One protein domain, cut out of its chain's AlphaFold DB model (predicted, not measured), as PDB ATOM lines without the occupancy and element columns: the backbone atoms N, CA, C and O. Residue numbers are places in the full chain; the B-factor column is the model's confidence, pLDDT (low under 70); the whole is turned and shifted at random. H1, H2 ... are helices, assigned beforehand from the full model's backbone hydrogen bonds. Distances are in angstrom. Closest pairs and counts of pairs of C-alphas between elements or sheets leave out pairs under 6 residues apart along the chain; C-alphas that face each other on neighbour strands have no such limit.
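AT A GLANCE: This is residues 79 to 119 of the 157 residues of an uncharacterized protein of Halobacillus aidingensis (UniProt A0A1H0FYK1). Two helices, H1 and then the shorter H2, cross at a slant: a tight link turns the backbone after H1, and H2 folds back across it. The first part of H1 runs on beyond the end of H2. The printed part has 41 residues with two named helices, H1 then H2, and no named strand; its class is all helix. It is only just compact, close to loose, with a radius of gyration of the C-alphas of 10.4 A, and elongated, spanning 33 by 17 by 14 A.

IN THESE COORDINATES: H1, residues 80 to 99, begins with C-alpha 80 at (102.739, -69.854, 15.542) and is 28.1 A long from first to last C-alpha. H2, residues 104 to 118, is 21.6 A long and ends with C-alpha 118 at (95.439, -72.267, -0.657).

HOW THE PARTS SIT: H1 and H2 touch, their closest C-alphas being those of Thr 89 and Leu 114, 6.0 A apart. They run opposite ways at a steep tilt of 51 degrees. In H1 and H2 every O i to N i+4 pair is within hydrogen-bond range.

THE WHOLE: The C-alphas farthest apart, those of Ser 79 and Glu 102, are 32.6 A apart. The printed part has no cut, and no printed residue is under 70 in pLDDT.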
ATOM      1  N   SER A  79      99.079 -67.161  13.640       96.06
ATOM      2  CA  SER A  79      99.570 -67.779  14.873       96.06
ATOM      3  C   SER A  79     100.798 -68.658  14.614       96.06
ATOM      4  O   SER A  79     100.989 -69.185  13.521       96.06
ATOM      5  N   ARG A  80     101.608 -68.912  15.650       95.62
ATOM      6  CA  ARG A  80     102.739 -69.854  15.542       95.62
ATOM      7  C   ARG A  80     102.291 -71.275  15.180       95.62
ATOM      8  O   ARG A  80     103.042 -72.019  14.560       95.62
ATOM      9  N   GLU A  81     101.087 -71.662  15.596       95.94
ATOM     10  CA  GLU A  81     100.496 -72.955  15.236       95.94
ATOM     11  C   GLU A  81     100.131 -73.001  13.750       95.94
ATOM     12  O   GLU A  81     100.400 -74.009  13.099       95.94
ATOM     13  N   ALA A  82      99.593 -71.904  13.209       95.62
ATOM     14  CA  ALA A  82      99.315 -71.761  11.783       95.62
ATOM     15  C   ALA A  82     100.603 -71.850  10.955       95.62
ATOM     16  O   ALA A  82     100.690 -72.693  10.071       95.62
ATOM     17  N   GLU A  83     101.649 -71.114  11.336       94.81
ATOM     18  CA  GLU A  83     102.956 -71.161  10.664       94.81
ATOM     19  C   GLU A  83     103.549 -72.586  10.635       94.81
ATOM     20  O   GLU A  83     104.052 -73.065   9.616       94.81
ATOM     21  N   LEU A  84     103.465 -73.318  11.755       96.56
ATOM     22  CA  LEU A  84     103.918 -74.713  11.813       96.56
ATOM     23  C   LEU A  84     103.066 -75.636  10.935       96.56
ATOM     24  O   LEU A  84     103.606 -76.571  10.332       96.56
ATOM     25  N   ARG A  85     101.753 -75.395  10.863       96.50
ATOM     26  CA  ARG A  85     100.820 -76.142  10.014       96.50
ATOM     27  C   ARG A  85     101.134 -75.927   8.535       96.50
ATOM     28  O   ARG A  85     101.247 -76.910   7.808       96.50
ATOM     29  N   GLU A  86     101.354 -74.687   8.107       95.75
ATOM     30  CA  GLU A  86     101.752 -74.324   6.737       95.75
ATOM     31  C   GLU A  86     103.054 -75.026   6.342       95.75
ATOM     32  O   GLU A  86     103.113 -75.749   5.346       95.75
ATOM     33  N   PHE A  87     104.088 -74.897   7.178       96.38
ATOM     34  CA  PHE A  87     105.389 -75.503   6.912       96.38
ATOM     35  C   PHE A  87     105.311 -77.032   6.827       96.38
ATOM     36  O   PHE A  87     105.885 -77.647   5.926       96.38
ATOM     37  N   THR A  88     104.558 -77.654   7.737       97.75
ATOM     38  CA  THR A  88     104.340 -79.107   7.732       97.75
ATOM     39  C   THR A  88     103.582 -79.550   6.484       97.75
ATOM     40  O   THR A  88     103.952 -80.555   5.880       97.75
ATOM     41  N   THR A  89     102.569 -78.790   6.062       97.88
ATOM     42  CA  THR A  89     101.769 -79.082   4.865       97.88
ATOM     43  C   THR A  89     102.649 -79.133   3.619       97.88
ATOM     44  O   THR A  89     102.619 -80.127   2.895       97.88
ATOM     45  N   ILE A  90     103.511 -78.130   3.418       97.81
ATOM     46  CA  ILE A  90     104.435 -78.088   2.275       97.81
ATOM     47  C   ILE A  90     105.478 -79.212   2.334       97.81
ATOM     48  O   ILE A  90     105.770 -79.831   1.312       97.81
ATOM     49  N   ILE A  91     106.032 -79.523   3.512       98.38
ATOM     50  CA  ILE A  91     106.982 -80.642   3.655       98.38
ATOM     51  C   ILE A  91     106.331 -81.965   3.255       98.38
ATOM     52  O   ILE A  91     106.930 -82.746   2.511       98.38
ATOM     53  N   LEU A  92     105.130 -82.227   3.770       98.38
ATOM     54  CA  LEU A  92     104.435 -83.487   3.544       98.38
ATOM     55  C   LEU A  92     103.956 -83.617   2.102       98.38
ATOM     56  O   LEU A  92     104.079 -84.700   1.535       98.38
ATOM     57  N   GLU A  93     103.471 -82.536   1.491       98.19
ATOM     58  CA  GLU A  93     103.130 -82.510   0.068       98.19
ATOM     59  C   GLU A  93     104.358 -82.809  -0.794       98.19
ATOM     60  O   GLU A  93     104.316 -83.729  -1.609       98.19
ATOM     61  N   ASN A  94     105.485 -82.135  -0.543       98.56
ATOM     62  CA  ASN A  94     106.699 -82.361  -1.317       98.56
ATOM     63  C   ASN A  94     107.203 -83.806  -1.146       98.56
ATOM     64  O   ASN A  94     107.592 -84.452  -2.118       98.56
ATOM     65  N   GLN A  95     107.168 -84.355   0.072       98.31
ATOM     66  CA  GLN A  95     107.518 -85.758   0.303       98.31
ATOM     67  C   GLN A  95     106.561 -86.710  -0.430       98.31
ATOM     68  O   GLN A  95     107.012 -87.659  -1.071       98.31
ATOM     69  N   LEU A  96     105.253 -86.450  -0.372       98.38
ATOM     70  CA  LEU A  96     104.237 -87.228  -1.075       98.38
ATOM     71  C   LEU A  96     104.441 -87.191  -2.597       98.38
ATOM     72  O   LEU A  96     104.230 -88.211  -3.253       98.38
ATOM     73  N   TYR A  97     104.843 -86.047  -3.150       98.19
ATOM     74  CA  TYR A  97     105.106 -85.882  -4.576       98.19
ATOM     75  C   TYR A  97     106.309 -86.715  -5.041       98.19
ATOM     76  O   TYR A  97     106.204 -87.446  -6.028       98.19
ATOM     77  N   TRP A  98     107.440 -86.627  -4.333       98.56
ATOM     78  CA  TRP A  98     108.689 -87.277  -4.752       98.56
ATOM     79  C   TRP A  98     108.767 -88.758  -4.384       98.56
ATOM     80  O   TRP A  98     109.220 -89.565  -5.195       98.56
ATOM     81  N   GLU A  99     108.325 -89.119  -3.181       98.19
ATOM     82  CA  GLU A  99     108.501 -90.468  -2.627       98.19
ATOM     83  C   GLU A  99     107.205 -91.290  -2.658       98.19
ATOM     84  O   GLU A  99     107.234 -92.522  -2.626       98.19
ATOM     85  N   GLY A 100     106.048 -90.630  -2.745       97.44
ATOM     86  CA  GLY A 100     104.753 -91.292  -2.659       97.44
ATOM     87  C   GLY A 100     104.416 -91.795  -1.252       97.44
ATOM     88  O   GLY A 100     105.026 -91.436  -0.249       97.44
ATOM     89  N   THR A 101     103.377 -92.624  -1.180       97.31
ATOM     90  CA  THR A 101     102.952 -93.338   0.030       97.31
ATOM     91  C   THR A 101     102.133 -94.561  -0.375       97.31
ATOM     92  O   THR A 101     101.414 -94.514  -1.379       97.31
ATOM     93  N   GLU A 102     102.232 -95.639   0.405       97.56
ATOM     94  CA  GLU A 102     101.376 -96.830   0.286       97.56
ATOM     95  C   GLU A 102     100.038 -96.661   1.035       97.56
ATOM     96  O   GLU A 102      99.124 -97.468   0.874       97.56
ATOM     97  N   HIS A 103      99.912 -95.610   1.854       97.75
ATOM     98  CA  HIS A 103      98.729 -95.328   2.666       97.75
ATOM     99  C   HIS A 103      97.840 -94.279   1.996       97.75
ATOM    100  O   HIS A 103      98.130 -93.082   2.056       97.75
ATOM    101  N   GLU A 104      96.735 -94.721   1.395       97.44
ATOM    102  CA  GLU A 104      95.814 -93.831   0.674       97.44
ATOM    103  C   GLU A 104      95.206 -92.751   1.580       97.44
ATOM    104  O   GLU A 104      95.162 -91.588   1.199       97.44
ATOM    105  N   GLU A 105      94.860 -93.088   2.824       98.00
ATOM    106  CA  GLU A 105      94.327 -92.118   3.794       98.00
ATOM    107  C   GLU A 105      95.305 -90.960   4.059       98.00
ATOM    108  O   GLU A 105      94.900 -89.805   4.178       98.00
ATOM    109  N   SER A 106      96.613 -91.243   4.112       97.81
ATOM    110  CA  SER A 106      97.629 -90.198   4.274       97.81
ATOM    111  C   SER A 106      97.733 -89.319   3.033       97.81
ATOM    112  O   SER A 106      97.904 -88.110   3.162       97.81
ATOM    113  N   ARG A 107      97.613 -89.905   1.836       98.38
ATOM    114  CA  ARG A 107      97.589 -89.147   0.579       98.38
ATOM    115  C   ARG A 107      96.403 -88.191   0.552       98.38
ATOM    116  O   ARG A 107      96.597 -87.009   0.293       98.38
ATOM    117  N   GLU A 108      95.204 -88.695   0.827       98.25
ATOM    118  CA  GLU A 108      93.978 -87.894   0.843       98.25
ATOM    119  C   GLU A 108      94.077 -86.751   1.854       98.25
ATOM    120  O   GLU A 108      93.802 -85.606   1.503       98.25
ATOM    121  N   TRP A 109      94.552 -87.038   3.069       98.12
ATOM    122  CA  TRP A 109      94.712 -86.023   4.107       98.12
ATOM    123  C   TRP A 109      95.727 -84.935   3.725       98.12
ATOM    124  O   TRP A 109      95.421 -83.756   3.860       98.12
ATOM    125  N   ILE A 110      96.906 -85.299   3.198       98.44
ATOM    126  CA  ILE A 110      97.928 -84.320   2.774       98.44
ATOM    127  C   ILE A 110      97.391 -83.428   1.650       98.44
ATOM    128  O   ILE A 110      97.590 -82.215   1.677       98.44
ATOM    129  N   LEU A 111      96.705 -84.011   0.663       98.06
ATOM    130  CA  LEU A 111      96.141 -83.251  -0.453       98.06
ATOM    131  C   LEU A 111      94.985 -82.351  -0.009       98.06
ATOM    132  O   LEU A 111      94.866 -81.231  -0.499       98.06
ATOM    133  N   GLU A 112      94.141 -82.810   0.916       97.88
ATOM    134  CA  GLU A 112      93.107 -81.966   1.516       97.88
ATOM    135  C   GLU A 112      93.725 -80.811   2.308       97.88
ATOM    136  O   GLU A 112      93.272 -79.675   2.179       97.88
ATOM    137  N   GLU A 113      94.784 -81.071   3.070       97.50
ATOM    138  CA  GLU A 113      95.461 -80.046   3.855       97.50
ATOM    139  C   GLU A 113      96.151 -79.004   2.970       97.50
ATOM    140  O   GLU A 113      96.013 -77.803   3.205       97.50
ATOM    141  N   LEU A 114      96.796 -79.447   1.888       97.75
ATOM    142  CA  LEU A 114      97.334 -78.562   0.858       97.75
ATOM    143  C   LEU A 114      96.234 -77.694   0.242       97.75
ATOM    144  O   LEU A 114      96.398 -76.485   0.099       97.75
ATOM    145  N   MET A 115      95.092 -78.292  -0.101       97.50
ATOM    146  CA  MET A 115      93.960 -77.536  -0.629       97.50
ATOM    147  C   MET A 115      93.435 -76.522   0.386       97.50
ATOM    148  O   MET A 115      93.131 -75.402  -0.006       97.50
ATOM    149  N   ASN A 116      93.372 -76.864   1.673       96.50
ATOM    150  CA  ASN A 116      92.949 -75.929   2.715       96.50
ATOM    151  C   ASN A 116      93.942 -74.775   2.910       96.50
ATOM    152  O   ASN A 116      93.515 -73.674   3.251       96.50
ATOM    153  N   MET A 117      95.234 -75.005   2.662       96.31
ATOM    154  CA  MET A 117      96.259 -73.963   2.726       96.31
ATOM    155  C   MET A 117      96.057 -72.892   1.648       96.31
ATOM    156  O   MET A 117      96.292 -71.728   1.931       96.31
ATOM    157  N   PHE A 118      95.576 -73.235   0.448       96.38
ATOM    158  CA  PHE A 118      95.439 -72.267  -0.657       96.38
ATOM    159  C   PHE A 118      93.993 -71.872  -0.995       96.38
ATOM    160  O   PHE A 118      93.757 -70.793  -1.540       96.38
ATOM    161  N   TYR A 119      93.026 -72.750  -0.734       96.12
ATOM    162  CA  TYR A 119      91.614 -72.585  -1.083       96.12
ATOM    163  C   TYR A 119      90.699 -73.364  -0.110       96.12
ATOM    164  O   TYR A 119      90.118 -74.396  -0.477       96.12
TER     165      TYR A 119